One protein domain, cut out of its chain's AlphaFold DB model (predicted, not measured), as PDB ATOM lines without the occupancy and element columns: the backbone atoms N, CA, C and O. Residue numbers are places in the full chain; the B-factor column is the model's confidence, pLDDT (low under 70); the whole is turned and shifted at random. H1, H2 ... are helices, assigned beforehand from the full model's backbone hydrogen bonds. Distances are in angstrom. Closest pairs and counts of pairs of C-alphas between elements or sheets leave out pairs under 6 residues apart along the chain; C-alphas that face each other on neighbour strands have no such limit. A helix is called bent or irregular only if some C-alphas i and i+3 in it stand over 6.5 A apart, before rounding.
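What this domain is: This is residues 158 to 237 and 250 to 307 of the 308 residues of an uncharacterized protein of Gemmataceae bacterium (UniProt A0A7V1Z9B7). The longest helix, H4, crosses the short helix H2 nearly at right angles, and H2 sits in the middle of the domain with H1 and H3 on opposite sides of it and H8 alongside it, on the side away from H4. H6 meets one end of H1, H7 and H9 lie beyond H8 at one end of the long axis, and H5 lies at the other end, loosely attached near H4. The printed part has 138 residues with nine named helices, H1 to H9 in order along the chain, and no named strand; the class is all helix, and the helix packing is mostly crossed. It is compact, with a radius of gyration of the C-alphas of 15.1 A and spans of 45 by 34 by 27 A.

Where its parts are: H4, residues 202 to 223, is 31.7 A long, from C-alpha 202 at (177.404, 171.348, 115.975) to C-alpha 223 at (180.657, 183.221, 145.142). Before it come H1, residues 159 to 172, 20.2 A long from C-alpha 159 at (185.038, 188.005, 135.795); H2, residues 176 to 186, 15.3 A; and H3, residues 191 to 197. After it come H5, residues 228 to 234; H6, residues 254 to 264, 14.6 A; H7, residues 272 to 280; H8, residues 285 to 296, 15.1 A; and H9, residues 300 to 306, ending with C-alpha 306 at (207.418, 182.663, 125.013). H8 is irregular: C-alphas 286 and 289 are 8.0 A apart.

How they stand to each other: H4 touches H2 with its residues 205 to 212 alone, about perpendicular at 86 degrees; the closest C-alphas, of Tyr 182 and Ile 209, are 5.9 A apart. H4 touches H3 at a steep tilt of 65 degrees, closest at the C-alphas of Ala 195 and Arg 202, 5.2 A. It touches H1 with residues 216 to 220 alone, closest at the C-alphas of Ile 162 and Ile 216, 7.0 A. H2 is the hub, touching four helices. H1 and H2 form a helical hairpin, at a shallow tilt of 25 degrees, closest at the C-alphas of Cys 170 and Gly 176, 6.0 A. H2 and H8 touch and run the same way at a shallow tilt of 22 degrees, closest at the C-alphas of Glu 180 and Asp 289, 4.9 A. H2 touches H3 too, closest at the C-alphas of Val 181 and Ile 194, 6.7 A. H7 touches H8, about perpendicular at 86 degrees, closest at the C-alphas of Tyr 278 and Phe 287, 6.1 A. H9 is close but not clearly touching H8, the closest C-alphas, of Val 294 and Cys 302, being 6.2 A apart. H1 and H6 only just touch, only at their ends, with 3 pairs of C-alphas within 8 A, closest at Ser 160 and Val 261, 5.6 A. H5 touches no helix; its closest C-alpha pair with H4 is Ile 220 and Ile 229, 7.7 A. Every O i to N i+4 pair is within hydrogen-bond range in H1 to H7 and H9, and 6 of 8 in H8.

The domain as a whole: The two C-alphas farthest apart, of Pro 236 and Ser 280, are 47.2 A apart. Residues 238 to 249 are not printed, and C-alphas 237 and 250 are 16.5 A apart across the cut. Of the links printed whole, that from H6 to H7 is short and the others are tight. The mean pLDDT of the printed part is 89.3; residues 224 to 237 and residue 250 are under 70.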
ATOM      1  N   LEU A 158     185.822 189.031 140.474       81.06
ATOM      2  CA  LEU A 158     185.823 189.636 139.163       81.06
ATOM      3  C   LEU A 158     185.648 188.553 138.095       81.06
ATOM      4  O   LEU A 158     185.941 187.373 138.322       81.06
ATOM      5  N   LEU A 159     185.199 188.941 136.904       86.00
ATOM      6  CA  LEU A 159     185.038 188.005 135.795       86.00
ATOM      7  C   LEU A 159     186.388 187.376 135.417       86.00
ATOM      8  O   LEU A 159     186.462 186.190 135.087       86.00
ATOM      9  N   SER A 160     187.465 188.151 135.565       89.81
ATOM     10  CA  SER A 160     188.838 187.678 135.396       89.81
ATOM     11  C   SER A 160     189.234 186.538 136.340       89.81
ATOM     12  O   SER A 160     190.006 185.667 135.937       89.81
ATOM     13  N   ASP A 161     188.712 186.491 137.569       90.06
ATOM     14  CA  ASP A 161     188.947 185.374 138.493       90.06
ATOM     15  C   ASP A 161     188.191 184.117 138.064       90.06
ATOM     16  O   ASP A 161     188.761 183.028 138.046       90.06
ATOM     17  N   ILE A 162     186.923 184.263 137.676       90.81
ATOM     18  CA  ILE A 162     186.077 183.129 137.286       90.81
ATOM     19  C   ILE A 162     186.639 182.430 136.048       90.81
ATOM     20  O   ILE A 162     186.675 181.202 135.993       90.81
ATOM     21  N   PHE A 163     187.127 183.189 135.063       94.81
ATOM     22  CA  PHE A 163     187.772 182.596 133.893       94.81
ATOM     23  C   PHE A 163     189.108 181.927 134.217       94.81
ATOM     24  O   PHE A 163     189.410 180.888 133.632       94.81
ATOM     25  N   ARG A 164     189.875 182.429 135.188       94.25
ATOM     26  CA  ARG A 164     191.093 181.738 135.642       94.25
ATOM     27  C   ARG A 164     190.776 180.427 136.340       94.25
ATOM     28  O   ARG A 164     191.433 179.428 136.063       94.25
ATOM     29  N   ASP A 165     189.754 180.418 137.189       94.69
ATOM     30  CA  ASP A 165     189.275 179.195 137.829       94.69
ATOM     31  C   ASP A 165     188.748 178.204 136.781       94.69
ATOM     32  O   ASP A 165     189.005 177.007 136.881       94.69
ATOM     33  N   PHE A 166     188.078 178.696 135.732       96.12
ATOM     34  CA  PHE A 166     187.640 177.879 134.600       96.12
ATOM     35  C   PHE A 166     188.820 177.238 133.863       96.12
ATOM     36  O   PHE A 166     188.777 176.043 133.559       96.12
ATOM     37  N   VAL A 167     189.883 178.001 133.590       97.50
ATOM     38  CA  VAL A 167     191.102 177.455 132.977       97.50
ATOM     39  C   VAL A 167     191.733 176.416 133.892       97.50
ATOM     40  O   VAL A 167     192.002 175.311 133.433       97.50
ATOM     41  N   ALA A 168     191.908 176.722 135.179       96.31
ATOM     42  CA  ALA A 168     192.491 175.791 136.141       96.31
ATOM     43  C   ALA A 168     191.695 174.478 136.221       96.31
ATOM     44  O   ALA A 168     192.286 173.398 136.198       96.31
ATOM     45  N   TRP A 169     190.361 174.561 136.230       96.00
ATOM     46  CA  TRP A 169     189.479 173.399 136.157       96.00
ATOM     47  C   TRP A 169     189.703 172.592 134.871       96.00
ATOM     48  O   TRP A 169     189.841 171.369 134.917       96.00
ATOM     49  N   CYS A 170     189.803 173.262 133.719       96.81
ATOM     50  CA  CYS A 170     190.046 172.572 132.456       96.81
ATOM     51  C   CYS A 170     191.413 171.880 132.409       96.81
ATOM     52  O   CYS A 170     191.529 170.804 131.825       96.81
ATOM     53  N   GLU A 171     192.441 172.484 133.000       95.75
ATOM     54  CA  GLU A 171     193.794 171.927 133.011       95.75
ATOM     55  C   GLU A 171     193.922 170.705 133.922       95.75
ATOM     56  O   GLU A 171     194.605 169.751 133.553       95.75
ATOM     57  N   GLN A 172     193.245 170.703 135.073       94.31
ATOM     58  CA  GLN A 172     193.263 169.585 136.024       94.31
ATOM     59  C   GLN A 172     192.548 168.342 135.480       94.31
ATOM     60  O   GLN A 172     193.058 167.232 135.609       94.31
ATOM     61  N   ASP A 173     191.406 168.532 134.817       90.81
ATOM     62  CA  ASP A 173     190.547 167.436 134.351       90.81
ATOM     63  C   ASP A 173     190.843 167.003 132.898       90.81
ATOM     64  O   ASP A 173     190.050 166.273 132.287       90.81
ATOM     65  N   GLY A 174     191.929 167.504 132.294       91.31
ATOM     66  CA  GLY A 174     192.280 167.231 130.895       91.31
ATOM     67  C   GLY A 174     191.229 167.722 129.889       91.31
ATOM     68  O   GLY A 174     191.065 167.151 128.814       91.31
ATOM     69  N   GLN A 175     190.483 168.775 130.224       94.31
ATOM     70  CA  GLN A 175     189.357 169.295 129.439       94.31
ATOM     71  C   GLN A 175     189.778 170.397 128.453       94.31
ATOM     72  O   GLN A 175     189.034 171.362 128.253       94.31
ATOM     73  N   GLY A 176     190.941 170.255 127.806       94.38
ATOM     74  CA  GLY A 176     191.452 171.227 126.826       94.38
ATOM     75  C   GLY A 176     190.413 171.589 125.755       94.38
ATOM     76  O   GLY A 176     190.192 172.763 125.462       94.38
ATOM     77  N   LEU A 177     189.648 170.596 125.281       97.62
ATOM     78  CA  LEU A 177     188.561 170.797 124.319       97.62
ATOM     79  C   LEU A 177     187.463 171.750 124.805       97.62
ATOM     80  O   LEU A 177     186.988 172.577 124.029       97.62
ATOM     81  N   LYS A 178     187.057 171.671 126.081       97.62
ATOM     82  CA  LYS A 178     186.043 172.585 126.637       97.62
ATOM     83  C   LYS A 178     186.553 174.020 126.647       97.62
ATOM     84  O   LYS A 178     185.808 174.925 126.270       97.62
ATOM     85  N   LYS A 179     187.807 174.208 127.065       97.69
ATOM     86  CA  LYS A 179     188.451 175.519 127.108       97.69
ATOM     87  C   LYS A 179     188.521 176.131 125.713       97.69
ATOM     88  O   LYS A 179     188.032 177.242 125.531       97.69
ATOM     89  N   GLU A 180     189.033 175.396 124.726       98.25
ATOM     90  CA  GLU A 180     189.167 175.910 123.360       98.25
ATOM     91  C   GLU A 180     187.812 176.259 122.731       98.25
ATOM     92  O   GLU A 180     187.644 177.352 122.187       98.25
ATOM     93  N   VAL A 181     186.818 175.367 122.840       98.25
ATOM     94  CA  VAL A 181     185.460 175.623 122.329       98.25
ATOM     95  C   VAL A 181     184.883 176.901 122.931       98.25
ATOM     96  O   VAL A 181     184.299 177.723 122.218       98.25
ATOM     97  N   TYR A 182     185.035 177.080 124.243       97.75
ATOM     98  CA  TYR A 182     184.487 178.243 124.922       97.75
ATOM     99  C   TYR A 182     185.261 179.525 124.603       97.75
ATOM    100  O   TYR A 182     184.644 180.559 124.357       97.75
ATOM    101  N   GLU A 183     186.588 179.465 124.502       97.62
ATOM    102  CA  GLU A 183     187.405 180.607 124.094       97.62
ATOM    103  C   GLU A 183     187.093 181.053 122.659       97.62
ATOM    104  O   GLU A 183     186.878 182.243 122.421       97.62
ATOM    105  N   ARG A 184     186.980 180.120 121.699       97.75
ATOM    106  CA  ARG A 184     186.520 180.427 120.329       97.75
ATOM    107  C   ARG A 184     185.161 181.126 120.347       97.75
ATOM    108  O   ARG A 184     184.950 182.086 119.602       97.75
ATOM    109  N   ARG A 185     184.250 180.685 121.222       96.38
ATOM    110  CA  ARG A 185     182.933 181.312 121.387       96.38
ATOM    111  C   ARG A 185     183.023 182.729 121.955       96.38
ATOM    112  O   ARG A 185     182.307 183.600 121.465       96.38
ATOM    113  N   LEU A 186     183.869 182.958 122.961       94.12
ATOM    114  CA  LEU A 186     184.099 184.284 123.547       94.12
ATOM    115  C   LEU A 186     184.726 185.255 122.537       94.12
ATOM    116  O   LEU A 186     184.381 186.428 122.531       94.12
ATOM    117  N   ARG A 187     185.540 184.747 121.607       93.81
ATOM    118  CA  ARG A 187     186.125 185.507 120.488       93.81
ATOM    119  C   ARG A 187     185.189 185.647 119.277       93.81
ATOM    120  O   ARG A 187     185.633 185.885 118.159       93.81
ATOM    121  N   GLY A 188     183.884 185.459 119.479       93.69
ATOM    122  CA  GLY A 188     182.851 185.747 118.481       93.69
ATOM    123  C   GLY A 188     182.581 184.646 117.451       93.69
ATOM    124  O   GLY A 188     181.665 184.798 116.640       93.69
ATOM    125  N   GLN A 189     183.287 183.509 117.482       96.44
ATOM    126  CA  GLN A 189     182.990 182.413 116.554       96.44
ATOM    127  C   GLN A 189     181.604 181.813 116.858       96.44
ATOM    128  O   GLN A 189     181.190 181.635 118.013       96.44
ATOM    129  N   ASN A 190     180.842 181.515 115.805       96.50
ATOM    130  CA  ASN A 190     179.559 180.827 115.937       96.50
ATOM    131  C   ASN A 190     179.764 179.301 116.027       96.50
ATOM    132  O   ASN A 190     180.803 178.776 115.625       96.50
ATOM    133  N   ALA A 191     178.760 178.575 116.527       97.06
ATOM    134  CA  ALA A 191     178.865 177.132 116.764       97.06
ATOM    135  C   ALA A 191     179.185 176.317 115.496       97.06
ATOM    136  O   ALA A 191     179.875 175.306 115.585       97.06
ATOM    137  N   LYS A 192     178.731 176.759 114.312       98.12
ATOM    138  CA  LYS A 192     179.032 176.096 113.033       98.12
ATOM    139  C   LYS A 192     180.508 176.261 112.660       98.12
ATOM    140  O   LYS A 192     181.133 175.285 112.258       98.12
ATOM    141  N   THR A 193     181.064 177.462 112.822       98.31
ATOM    142  CA  THR A 193     182.489 177.737 112.587       98.31
ATOM    143  C   THR A 193     183.372 176.924 113.530       98.31
ATOM    144  O   THR A 193     184.318 176.292 113.075       98.31
ATOM    145  N   ILE A 194     183.022 176.868 114.820       98.25
ATOM    146  CA  ILE A 194     183.761 176.081 115.822       98.25
ATOM    147  C   ILE A 194     183.696 174.585 115.492       98.25
ATOM    148  O   ILE A 194     184.716 173.904 115.508       98.25
ATOM    149  N   ALA A 195     182.505 174.080 115.156       98.25
ATOM    150  CA  ALA A 195     182.298 172.686 114.771       98.25
ATOM    151  C   ALA A 195     183.168 172.293 113.571       98.25
ATOM    152  O   ALA A 195     183.820 171.254 113.599       98.25
ATOM    153  N   HIS A 196     183.233 173.156 112.555       98.44
ATOM    154  CA  HIS A 196     184.098 172.949 111.398       98.44
ATOM    155  C   HIS A 196     185.586 172.964 111.773       98.44
ATOM    156  O   HIS A 196     186.313 172.059 111.377       98.44
ATOM    157  N   ALA A 197     186.035 173.961 112.545       98.00
ATOM    158  CA  ALA A 197     187.442 174.115 112.925       98.00
ATOM    159  C   ALA A 197     187.977 172.940 113.761       98.00
ATOM    160  O   ALA A 197     189.133 172.568 113.618       98.00
ATOM    161  N   LEU A 198     187.132 172.348 114.610       97.69
ATOM    162  CA  LEU A 198     187.516 171.271 115.531       97.69
ATOM    163  C   LEU A 198     187.083 169.877 115.066       97.69
ATOM    164  O   LEU A 198     187.177 168.923 115.833       97.69
ATOM    165  N   HIS A 199     186.553 169.759 113.845       97.75
ATOM    166  CA  HIS A 199     185.981 168.515 113.319       97.75
ATOM    167  C   HIS A 199     184.938 167.875 114.262       97.75
ATOM    168  O   HIS A 199     184.855 166.656 114.411       97.75
ATOM    169  N   LEU A 200     184.117 168.710 114.904       98.19
ATOM    170  CA  LEU A 200     183.046 168.297 115.807       98.19
ATOM    171  C   LEU A 200     181.674 168.447 115.149       98.19
ATOM    172  O   LEU A 200     181.465 169.226 114.224       98.19
ATOM    173  N   GLN A 201     180.681 167.753 115.700       98.25
ATOM    174  CA  GLN A 201     179.280 168.019 115.379       98.25
ATOM    175  C   GLN A 201     178.807 169.302 116.073       98.25
ATOM    176  O   GLN A 201     179.123 169.528 117.243       98.25
ATOM    177  N   ARG A 202     177.975 170.112 115.400       97.75
ATOM    178  CA  ARG A 202     177.404 171.348 115.975       97.75
ATOM    179  C   ARG A 202     176.727 171.102 117.327       97.75
ATOM    180  O   ARG A 202     176.971 171.841 118.274       97.75
ATOM    181  N   ASN A 203     175.944 170.028 117.432       98.00
ATOM    182  CA  ASN A 203     175.262 169.663 118.676       98.00
ATOM    183  C   ASN A 203     176.250 169.411 119.826       98.00
ATOM    184  O   ASN A 203     175.962 169.761 120.967       98.00
ATOM    185  N   HIS A 204     177.422 168.836 119.535       98.19
ATOM    186  CA  HIS A 204     178.454 168.611 120.544       98.19
ATOM    187  C   HIS A 204     179.058 169.943 121.015       98.19
ATOM    188  O   HIS A 204     179.195 170.158 122.217       98.19
ATOM    189  N   VAL A 205     179.329 170.873 120.093       98.12
ATOM    190  CA  VAL A 205     179.789 172.235 120.421       98.12
ATOM    191  C   VAL A 205     178.780 172.961 121.312       98.12
ATOM    192  O   VAL A 205     179.159 173.492 122.356       98.12
ATOM    193  N   ASP A 206     177.495 172.938 120.955       96.75
ATOM    194  CA  ASP A 206     176.436 173.584 121.742       96.75
ATOM    195  C   ASP A 206     176.335 172.985 123.160       96.75
ATOM    196  O   ASP A 206     176.195 173.721 124.141       96.75
ATOM    197  N   GLN A 207     176.482 171.662 123.299       97.94
ATOM    198  CA  GLN A 207     176.518 170.994 124.605       97.94
ATOM    199  C   GLN A 207     177.741 171.388 125.441       97.94
ATOM    200  O   GLN A 207     177.600 171.605 126.645       97.94
ATOM    201  N   LEU A 208     178.927 171.494 124.835       97.50
ATOM    202  CA  LEU A 208     180.137 171.935 125.535       97.50
ATOM    203  C   LEU A 208     179.985 173.383 126.015       97.50
ATOM    204  O   LEU A 208     180.199 173.649 127.197       97.50
ATOM    205  N   ILE A 209     179.520 174.290 125.148       96.31
ATOM    206  CA  ILE A 209     179.247 175.691 125.510       96.31
ATOM    207  C   ILE A 209     178.233 175.763 126.654       96.31
ATOM    208  O   ILE A 209     178.439 176.518 127.603       96.31
ATOM    209  N   LYS A 210     177.148 174.979 126.586       94.44
ATOM    210  CA  LYS A 210     176.145 174.920 127.654       94.44
ATOM    211  C   LYS A 210     176.769 174.480 128.979       94.44
ATOM    212  O   LYS A 210     176.634 175.199 129.957       94.44
ATOM    213  N   ARG A 211     177.509 173.365 129.003       95.81
ATOM    214  CA  ARG A 211     178.158 172.856 130.227       95.81
ATOM    215  C   ARG A 211     179.124 173.868 130.837       95.81
ATOM    216  O   ARG A 211     179.153 174.006 132.054       95.81
ATOM    217  N   VAL A 212     179.897 174.575 130.011       94.94
ATOM    218  CA  VAL A 212     180.803 175.624 130.498       94.94
ATOM    219  C   VAL A 212     180.018 176.797 131.083       94.94
ATOM    220  O   VAL A 212     180.349 177.269 132.163       94.94
ATOM    221  N   ARG A 213     178.938 177.240 130.428       92.94
ATOM    222  CA  ARG A 213     178.067 178.300 130.963       92.94
ATOM    223  C   ARG A 213     177.387 177.899 132.267       92.94
ATOM    224  O   ARG A 213     177.303 178.733 133.159       92.94
ATOM    225  N   ASP A 214     176.928 176.658 132.370       92.75
ATOM    226  CA  ASP A 214     176.324 176.123 133.591       92.75
ATOM    227  C   ASP A 214     177.369 176.072 134.719       92.75
ATOM    228  O   ASP A 214     177.086 176.492 135.835       92.75
ATOM    229  N   TRP A 215     178.607 175.654 134.422       94.12
ATOM    230  CA  TRP A 215     179.715 175.700 135.382       94.12
ATOM    231  C   TRP A 215     180.020 177.133 135.838       94.12
ATOM    232  O   TRP A 215     180.057 177.390 137.036       94.12
ATOM    233  N   ILE A 216     180.163 178.077 134.900       90.50
ATOM    234  CA  ILE A 216     180.435 179.491 135.205       90.50
ATOM    235  C   ILE A 216     179.308 180.068 136.056       90.50
ATOM    236  O   ILE A 216     179.576 180.713 137.063       90.50
ATOM    237  N   ARG A 217     178.051 179.805 135.685       87.12
ATOM    238  CA  ARG A 217     176.881 180.227 136.457       87.12
ATOM    239  C   ARG A 217     176.944 179.687 137.878       87.12
ATOM    240  O   ARG A 217     176.795 180.473 138.801       87.12
ATOM    241  N   ASN A 218     177.214 178.395 138.049       89.56
ATOM    242  CA  ASN A 218     177.317 177.783 139.371       89.56
ATOM    243  C   ASN A 218     178.454 178.401 140.199       89.56
ATOM    244  O   ASN A 218     178.298 178.597 141.400       89.56
ATOM    245  N   GLU A 219     179.600 178.715 139.588       88.25
ATOM    246  CA  GLU A 219     180.707 179.363 140.300       88.25
ATOM    247  C   GLU A 219     180.406 180.819 140.659       88.25
ATOM    248  O   GLU A 219     180.798 181.259 141.739       88.25
ATOM    249  N   ILE A 220     179.662 181.543 139.817       82.69
ATOM    250  CA  ILE A 220     179.139 182.869 140.156       82.69
ATOM    251  C   ILE A 220     178.107 182.739 141.284       82.69
ATOM    252  O   ILE A 220     178.251 183.398 142.296       82.69
ATOM    253  N   GLU A 221     177.114 181.854 141.199       80.50
ATOM    254  CA  GLU A 221     176.083 181.686 142.241       80.50
ATOM    255  C   GLU A 221     176.667 181.311 143.609       80.50
ATOM    256  O   GLU A 221     176.205 181.795 144.639       80.50
ATOM    257  N   LYS A 222     177.715 180.482 143.641       79.19
ATOM    258  CA  LYS A 222     178.396 180.115 144.890       79.19
ATOM    259  C   LYS A 222     179.176 181.270 145.526       79.19
ATOM    260  O   LYS A 222     179.499 181.173 146.709       79.19
ATOM    261  N   ARG A 223     179.585 182.283 144.748       71.00
ATOM    262  CA  ARG A 223     180.657 183.221 145.142       71.00
ATOM    263  C   ARG A 223     180.343 184.713 144.931       71.00
ATOM    264  O   ARG A 223     180.955 185.533 145.602       71.00
ATOM    265  N   ASP A 224     179.423 185.078 144.040       66.56
ATOM    266  CA  ASP A 224     178.946 186.443 143.752       66.56
ATOM    267  C   ASP A 224     177.648 186.718 144.516       66.56
ATOM    268  O   ASP A 224     176.538 186.746 143.985       66.56
ATOM    269  N   VAL A 225     177.834 186.934 145.811       52.41
ATOM    270  CA  VAL A 225     176.820 187.269 146.822       52.41
ATOM    271  C   VAL A 225     175.914 188.426 146.408       52.41
ATOM    272  O   VAL A 225     174.752 188.489 146.802       52.41
ATOM    273  N   HIS A 226     176.460 189.371 145.642       54.16
ATOM    274  CA  HIS A 226     175.787 190.611 145.278       54.16
ATOM    275  C   HIS A 226     175.112 190.544 143.908       54.16
ATOM    276  O   HIS A 226     174.547 191.548 143.476       54.16
ATOM    277  N   HIS A 227     175.174 189.399 143.215       57.81
ATOM    278  CA  HIS A 227     174.735 189.268 141.826       57.81
ATOM    279  C   HIS A 227     175.337 190.357 140.921       57.81
ATOM    280  O   HIS A 227     174.737 190.718 139.914       57.81
ATOM    281  N   SER A 228     176.502 190.913 141.263       59.09
ATOM    282  CA  SER A 228     177.099 192.062 140.573       59.09
ATOM    283  C   SER A 228     177.393 191.751 139.100       59.09
ATOM    284  O   SER A 228     177.125 192.559 138.203       59.09
ATOM    285  N   ILE A 229     177.824 190.518 138.828       61.53
ATOM    286  CA  ILE A 229     178.028 190.010 137.473       61.53
ATOM    287  C   ILE A 229     176.679 189.721 136.809       61.53
ATOM    288  O   ILE A 229     176.482 190.052 135.643       61.53
ATOM    289  N   PHE A 230     175.714 189.152 137.534       57.53
ATOM    290  CA  PHE A 230     174.388 188.840 136.985       57.53
ATOM    291  C   PHE A 230     173.552 190.080 136.646       57.53
ATOM    292  O   PHE A 230     172.902 190.095 135.606       57.53
ATOM    293  N   ILE A 231     173.598 191.132 137.465       54.53
ATOM    294  CA  ILE A 231     172.970 192.435 137.203       54.53
ATOM    295  C   ILE A 231     173.586 193.050 135.945       54.53
ATOM    296  O   ILE A 231     172.868 193.572 135.098       54.53
ATOM    297  N   THR A 232     174.900 192.906 135.767       51.53
ATOM    298  CA  THR A 232     175.595 193.330 134.546       51.53
ATOM    299  C   THR A 232     175.183 192.499 133.320       51.53
ATOM    300  O   THR A 232     175.029 193.043 132.228       51.53
ATOM    301  N   LEU A 233     174.959 191.190 133.488       53.91
ATOM    302  CA  LEU A 233     174.526 190.274 132.422       53.91
ATOM    303  C   LEU A 233     173.047 190.433 132.028       53.91
ATOM    304  O   LEU A 233     172.695 190.149 130.884       53.91
ATOM    305  N   ALA A 234     172.183 190.826 132.968       47.25
ATOM    306  CA  ALA A 234     170.728 190.903 132.803       47.25
ATOM    307  C   ALA A 234     170.182 192.343 132.749       47.25
ATOM    308  O   ALA A 234     168.984 192.534 132.526       47.25
ATOM    309  N   GLY A 235     171.035 193.350 132.949       44.62
ATOM    310  CA  GLY A 235     170.676 194.760 132.847       44.62
ATOM    311  C   GLY A 235     170.166 195.128 131.446       44.62
ATOM    312  O   GLY A 235     170.519 194.473 130.461       44.62
ATOM    313  N   PRO A 236     169.311 196.159 131.320       39.50
ATOM    314  CA  PRO A 236     168.679 196.495 130.053       39.50
ATOM    315  C   PRO A 236     169.730 196.815 128.984       39.50
ATOM    316  O   PRO A 236     170.442 197.814 129.066       39.50
ATOM    317  N   VAL A 237     169.754 195.989 127.934       44.09
ATOM    318  CA  VAL A 237     170.677 196.007 126.777       44.09
ATOM    319  C   VAL A 237     170.638 197.331 125.970       44.09
ATOM    320  O   VAL A 237     171.337 197.482 124.976       44.09
ATOM    321  N   ARG A 250     186.440 203.758 129.717       66.56
ATOM    322  CA  ARG A 250     185.133 203.161 130.068       66.56
ATOM    323  C   ARG A 250     184.660 202.135 129.041       66.56
ATOM    324  O   ARG A 250     184.574 202.440 127.854       66.56
ATOM    325  N   PHE A 251     184.307 200.944 129.521       74.56
ATOM    326  CA  PHE A 251     183.609 199.920 128.741       74.56
ATOM    327  C   PHE A 251     182.194 200.421 128.404       74.56
ATOM    328  O   PHE A 251     181.471 200.889 129.284       74.56
ATOM    329  N   ALA A 252     181.786 200.364 127.135       77.44
ATOM    330  CA  ALA A 252     180.462 200.813 126.706       77.44
ATOM    331  C   ALA A 252     179.386 199.751 126.966       77.44
ATOM    332  O   ALA A 252     178.213 200.083 127.132       77.44
ATOM    333  N   ASN A 253     179.773 198.477 126.989       76.06
ATOM    334  CA  ASN A 253     178.877 197.347 127.207       76.06
ATOM    335  C   ASN A 253     179.642 196.134 127.778       76.06
ATOM    336  O   ASN A 253     180.869 196.137 127.867       76.06
ATOM    337  N   PHE A 254     178.918 195.073 128.140       77.00
ATOM    338  CA  PHE A 254     179.517 193.862 128.709       77.00
ATOM    339  C   PHE A 254     180.451 193.111 127.745       77.00
ATOM    340  O   PHE A 254     181.399 192.469 128.193       77.00
ATOM    341  N   ALA A 255     180.220 193.184 126.430       82.75
ATOM    342  CA  ALA A 255     181.136 192.588 125.462       82.75
ATOM    343  C   ALA A 255     182.513 193.264 125.514       82.75
ATOM    344  O   ALA A 255     183.510 192.563 125.395       82.75
ATOM    345  N   ASP A 256     182.582 194.568 125.792       84.00
ATOM    346  CA  ASP A 256     183.860 195.273 125.960       84.00
ATOM    347  C   ASP A 256     184.598 194.817 127.233       84.00
ATOM    348  O   ASP A 256     185.822 194.727 127.240       84.00
ATOM    349  N   VAL A 257     183.869 194.486 128.309       84.75
ATOM    350  CA  VAL A 257     184.460 193.900 129.529       84.75
ATOM    351  C   VAL A 257     184.973 192.496 129.256       84.75
ATOM    352  O   VAL A 257     186.076 192.155 129.669       84.75
ATOM    353  N   LEU A 258     184.185 191.671 128.559       87.00
ATOM    354  CA  LEU A 258     184.622 190.340 128.146       87.00
ATOM    355  C   LEU A 258     185.886 190.425 127.297       87.00
ATOM    356  O   LEU A 258     186.831 189.678 127.540       87.00
ATOM    357  N   ASP A 259     185.902 191.341 126.332       88.56
ATOM    358  CA  ASP A 259     187.044 191.592 125.468       88.56
ATOM    359  C   ASP A 259     188.275 191.988 126.287       88.56
ATOM    360  O   ASP A 259     189.319 191.353 126.167       88.56
ATOM    361  N   PHE A 260     188.127 192.936 127.213       89.56
ATOM    362  CA  PHE A 260     189.183 193.354 128.132       89.56
ATOM    363  C   PHE A 260     189.707 192.214 129.010       89.56
ATOM    364  O   PHE A 260     190.910 191.965 129.080       89.56
ATOM    365  N   VAL A 261     188.820 191.467 129.658       90.69
ATOM    366  CA  VAL A 261     189.205 190.373 130.554       90.69
ATOM    367  C   VAL A 261     189.914 189.249 129.784       90.69
ATOM    368  O   VAL A 261     190.883 188.659 130.277       90.69
ATOM    369  N   VAL A 262     189.452 188.934 128.573       92.69
ATOM    370  CA  VAL A 262     190.025 187.864 127.749       92.69
ATOM    371  C   VAL A 262     191.334 188.298 127.091       92.69
ATOM    372  O   VAL A 262     192.317 187.560 127.184       92.69
ATOM    373  N   HIS A 263     191.360 189.461 126.440       91.06
ATOM    374  CA  HIS A 263     192.492 189.910 125.628       91.06
ATOM    375  C   HIS A 263     193.541 190.673 126.436       91.06
ATOM    376  O   HIS A 263     194.723 190.386 126.288       91.06
ATOM    377  N   GLU A 264     193.130 191.583 127.322       89.88
ATOM    378  CA  GLU A 264     194.057 192.467 128.047       89.88
ATOM    379  C   GLU A 264     194.537 191.855 129.363       89.88
ATOM    380  O   GLU A 264     195.702 191.976 129.729       89.88
ATOM    381  N   MET A 265     193.660 191.162 130.096       92.50
ATOM    382  CA  MET A 265     194.030 190.548 131.380       92.50
ATOM    383  C   MET A 265     194.510 189.098 131.253       92.50
ATOM    384  O   MET A 265     194.971 188.509 132.241       92.50
ATOM    385  N   GLY A 266     194.351 188.496 130.069       94.50
ATOM    386  CA  GLY A 266     194.725 187.108 129.810       94.50
ATOM    387  C   GLY A 266     194.022 186.123 130.736       94.50
ATOM    388  O   GLY A 266     194.651 185.199 131.254       94.50
ATOM    389  N   ALA A 267     192.735 186.332 131.020       95.12
ATOM    390  CA  ALA A 267     192.016 185.475 131.961       95.12
ATOM    391  C   ALA A 267     191.855 184.025 131.465       95.12
ATOM    392  O   ALA A 267     191.626 183.133 132.274       95.12
ATOM    393  N   LEU A 268     192.019 183.795 130.155       97.19
ATOM    394  CA  LEU A 268     192.022 182.467 129.533       97.19
ATOM    395  C   LEU A 268     193.429 181.901 129.277       97.19
ATOM    396  O   LEU A 268     193.559 180.801 128.733       97.19
ATOM    397  N   CYS A 269     194.481 182.630 129.664       97.69
ATOM    398  CA  CYS A 269     195.848 182.150 129.518       97.69
ATOM    399  C   CYS A 269     196.051 180.857 130.319       97.69
ATOM    400  O   CYS A 269     195.593 180.782 131.463       97.69
ATOM    401  N   PRO A 270     196.766 179.865 129.762       97.50
ATOM    402  CA  PRO A 270     197.117 178.655 130.488       97.50
ATOM    403  C   PRO A 270     197.989 178.945 131.716       97.50
ATOM    404  O   PRO A 270     198.572 180.029 131.857       97.50
ATOM    405  N   SER A 271     198.112 177.950 132.593       94.94
ATOM    406  CA  SER A 271     199.118 177.976 133.650       94.94
ATOM    407  C   SER A 271     200.532 178.026 133.077       94.94
ATOM    408  O   SER A 271     200.810 177.542 131.978       94.94
ATOM    409  N   GLU A 272     201.446 178.583 133.868       91.69
ATOM    410  CA  GLU A 272     202.873 178.667 133.544       91.69
ATOM    411  C   GLU A 272     203.451 177.294 133.171       91.69
ATOM    412  O   GLU A 272     204.097 177.146 132.136       91.69
ATOM    413  N   THR A 273     203.158 176.265 133.973       91.44
ATOM    414  CA  THR A 273     203.621 174.893 133.732       91.44
ATOM    415  C   THR A 273     203.109 174.355 132.398       91.44
ATOM    416  O   THR A 273     203.873 173.765 131.634       91.44
ATOM    417  N   ARG A 274     201.828 174.578 132.079       95.06
ATOM    418  CA  ARG A 274     201.232 174.101 130.826       95.06
ATOM    419  C   ARG A 274     201.777 174.855 129.613       95.06
ATOM    420  O   ARG A 274     202.066 174.225 128.599       95.06
ATOM    421  N   LEU A 275     201.972 176.172 129.722       96.00
ATOM    422  CA  LEU A 275     202.596 176.977 128.670       96.00
ATOM    423  C   LEU A 275     204.044 176.539 128.412       96.00
ATOM    424  O   LEU A 275     204.469 176.457 127.261       96.00
ATOM    425  N   TRP A 276     204.788 176.209 129.469       91.75
ATOM    426  CA  TRP A 276     206.152 175.698 129.359       91.75
ATOM    427  C   TRP A 276     206.223 174.335 128.658       91.75
ATOM    428  O   TRP A 276     207.052 174.146 127.761       91.75
ATOM    429  N   HIS A 277     205.347 173.395 129.023       93.81
ATOM    430  CA  HIS A 277     205.277 172.108 128.334       93.81
ATOM    431  C   HIS A 277     204.921 172.278 126.856       93.81
ATOM    432  O   HIS A 277     205.591 171.696 126.006       93.81
ATOM    433  N   TYR A 278     203.954 173.147 126.544       96.50
ATOM    434  CA  TYR A 278     203.629 173.503 125.164       96.50
ATOM    435  C   TYR A 278     204.829 174.093 124.413       96.50
ATOM    436  O   TYR A 278     205.092 173.717 123.279       96.50
ATOM    437  N   HIS A 279     205.595 174.994 125.032       94.44
ATOM    438  CA  HIS A 279     206.785 175.561 124.393       94.44
ATOM    439  C   HIS A 279     207.850 174.498 124.088       94.44
ATOM    440  O   HIS A 279     208.605 174.638 123.128       94.44
ATOM    441  N   SER A 280     207.939 173.460 124.919       93.69
ATOM    442  CA  SER A 280     208.917 172.381 124.753       93.69
ATOM    443  C   SER A 280     208.494 171.366 123.684       93.69
ATOM    444  O   SER A 280     209.358 170.791 123.030       93.69
ATOM    445  N   ASP A 281     207.187 171.170 123.495       96.62
ATOM    446  CA  ASP A 281     206.604 170.239 122.524       96.62
ATOM    447  C   ASP A 281     205.284 170.805 121.943       96.62
ATOM    448  O   ASP A 281     204.188 170.431 122.378       96.62
ATOM    449  N   PRO A 282     205.356 171.758 120.990       96.50
ATOM    450  CA  PRO A 282     204.178 172.474 120.488       96.50
ATOM    451  C   PRO A 282     203.274 171.634 119.577       96.50
ATOM    452  O   PRO A 282     202.129 172.030 119.340       96.50
ATOM    453  N   GLU A 283     203.779 170.500 119.082       96.81
ATOM    454  CA  GLU A 283     203.050 169.551 118.233       96.81
ATOM    455  C   GLU A 283     202.270 168.517 119.059       96.81
ATOM    456  O   GLU A 283     201.505 167.720 118.510       96.81
ATOM    457  N   ASN A 284     202.427 168.522 120.388       96.81
ATOM    458  CA  ASN A 284     201.712 167.600 121.252       96.81
ATOM    459  C   ASN A 284     200.194 167.852 121.188       96.81
ATOM    460  O   ASN A 284     199.730 168.933 121.581       96.81
ATOM    461  N   PRO A 285     199.377 166.854 120.803       95.56
ATOM    462  CA  PRO A 285     197.931 167.031 120.710       95.56
ATOM    463  C   PRO A 285     197.283 167.333 122.069       95.56
ATOM    464  O   PRO A 285     196.197 167.908 122.107       95.56
ATOM    465  N   ALA A 286     197.939 167.019 123.193       95.88
ATOM    466  CA  ALA A 286     197.447 167.357 124.529       95.88
ATOM    467  C   ALA A 286     197.412 168.871 124.808       95.88
ATOM    468  O   ALA A 286     196.762 169.286 125.770       95.88
ATOM    469  N   PHE A 287     198.086 169.690 123.989       97.44
ATOM    470  CA  PHE A 287     198.147 171.149 124.117       97.44
ATOM    471  C   PHE A 287     197.397 171.885 123.006       97.44
ATOM    472  O   PHE A 287     197.652 173.068 122.795       97.44
ATOM    473  N   HIS A 288     196.464 171.232 122.310       97.12
ATOM    474  CA  HIS A 288     195.698 171.859 121.228       97.12
ATOM    475  C   HIS A 288     194.995 173.167 121.676       97.12
ATOM    476  O   HIS A 288     194.999 174.156 120.947       97.12
ATOM    477  N   ASP A 289     194.501 173.229 122.920       97.94
ATOM    478  CA  ASP A 289     193.876 174.428 123.491       97.94
ATOM    479  C   ASP A 289     194.873 175.581 123.679       97.94
ATOM    480  O   ASP A 289     194.549 176.747 123.447       97.94
ATOM    481  N   VAL A 290     196.104 175.255 124.083       98.19
ATOM    482  CA  VAL A 290     197.199 176.220 124.227       98.19
ATOM    483  C   VAL A 290     197.693 176.654 122.854       98.19
ATOM    484  O   VAL A 290     197.924 177.842 122.643       98.19
ATOM    485  N   HIS A 291     197.797 175.719 121.909       98.19
ATOM    486  CA  HIS A 291     198.158 176.004 120.528       98.19
ATOM    487  C   HIS A 291     197.192 177.022 119.921       98.19
ATOM    488  O   HIS A 291     197.640 178.057 119.427       98.19
ATOM    489  N   TYR A 292     195.882 176.790 120.038       98.25
ATOM    490  CA  TYR A 292     194.871 177.756 119.619       98.25
ATOM    491  C   TYR A 292     195.074 179.114 120.302       98.25
ATOM    492  O   TYR A 292     195.203 180.134 119.624       98.25
ATOM    493  N   HIS A 293     195.165 179.135 121.635       98.12
ATOM    494  CA  HIS A 293     195.292 180.364 122.423       98.12
ATOM    495  C   HIS A 293     196.520 181.215 122.033       98.12
ATOM    496  O   HIS A 293     196.450 182.445 121.941       98.12
ATOM    497  N   VAL A 294     197.656 180.563 121.783       97.62
ATOM    498  CA  VAL A 294     198.929 181.223 121.473       97.62
ATOM    499  C   VAL A 294     199.047 181.571 119.989       97.62
ATOM    500  O   VAL A 294     199.440 182.688 119.656       97.62
ATOM    501  N   ARG A 295     198.745 180.636 119.081       97.31
ATOM    502  CA  ARG A 295     199.058 180.763 117.646       97.31
ATOM    503  C   ARG A 295     197.916 181.349 116.837       97.31
ATOM    504  O   ARG A 295     198.136 182.284 116.066       97.31
ATOM    505  N   GLU A 296     196.711 180.820 117.011       97.00
ATOM    506  CA  GLU A 296     195.538 181.284 116.267       97.00
ATOM    507  C   GLU A 296     194.968 182.555 116.892       97.00
ATOM    508  O   GLU A 296     194.744 183.553 116.207       97.00
ATOM    509  N   ALA A 297     194.779 182.537 118.210       96.50
ATOM    510  CA  ALA A 297     194.174 183.622 118.963       96.50
ATOM    511  C   ALA A 297     195.170 184.721 119.374       96.50
ATOM    512  O   ALA A 297     194.753 185.778 119.851       96.50
ATOM    513  N   LYS A 298     196.473 184.477 119.161       97.00
ATOM    514  CA  LYS A 298     197.576 185.440 119.311       97.00
ATOM    515  C   LYS A 298     197.559 186.190 120.643       97.00
ATOM    516  O   LYS A 298     197.722 187.408 120.668       97.00
ATOM    517  N   CYS A 299     197.354 185.477 121.752       97.25
ATOM    518  CA  CYS A 299     197.394 186.104 123.072       97.25
ATOM    519  C   CYS A 299     198.740 186.812 123.303       97.25
ATOM    520  O   CYS A 299     199.788 186.165 123.349       97.25
ATOM    521  N   CYS A 300     198.700 188.132 123.486       96.31
ATOM    522  CA  CYS A 300     199.876 188.978 123.680       96.31
ATOM    523  C   CYS A 300     200.697 188.576 124.913       96.31
ATOM    524  O   CYS A 300     201.920 188.518 124.832       96.31
ATOM    525  N   ILE A 301     200.034 188.223 126.020       95.69
ATOM    526  CA  ILE A 301     200.689 187.801 127.265       95.69
ATOM    527  C   ILE A 301     201.469 186.507 127.044       95.69
ATOM    528  O   ILE A 301     202.662 186.456 127.326       95.69
ATOM    529  N   CYS A 302     200.822 185.473 126.497       96.88
ATOM    530  CA  CYS A 302     201.497 184.196 126.269       96.88
ATOM    531  C   CYS A 302     202.606 184.326 125.224       96.88
ATOM    532  O   CYS A 302     203.676 183.763 125.408       96.88
ATOM    533  N   LEU A 303     202.393 185.092 124.149       96.62
ATOM    534  CA  LEU A 303     203.445 185.352 123.163       96.62
ATOM    535  C   LEU A 303     204.649 186.057 123.803       96.62
ATOM    536  O   LEU A 303     205.773 185.613 123.594       96.62
ATOM    537  N   ALA A 304     204.426 187.080 124.631       95.94
ATOM    538  CA  ALA A 304     205.493 187.788 125.339       95.94
ATOM    539  C   ALA A 304     206.227 186.904 126.368       95.94
ATOM    540  O   ALA A 304     207.420 187.094 126.596       95.94
ATOM    541  N   GLU A 305     205.545 185.933 126.986       94.25
ATOM    542  CA  GLU A 305     206.173 184.940 127.875       94.25
ATOM    543  C   GLU A 305     207.048 183.933 127.103       94.25
ATOM    544  O   GLU A 305     208.078 183.487 127.616       94.25
ATOM    545  N   LEU A 306     206.668 183.592 125.866       93.00
ATOM    546  CA  LEU A 306     207.418 182.663 125.013       93.00
ATOM    547  C   LEU A 306     208.603 183.312 124.279       93.00
ATOM    548  O   LEU A 306     209.500 182.602 123.823       93.00
ATOM    549  N   GLU A 307     208.637 184.639 124.162       89.38
ATOM    550  CA  GLU A 307     209.771 185.369 123.591       89.38
ATOM    551  C   GLU A 307     210.991 185.308 124.532       89.38
ATOM    552  O   GLU A 307     210.974 185.831 125.650       89.38
TER     553      GLU A 307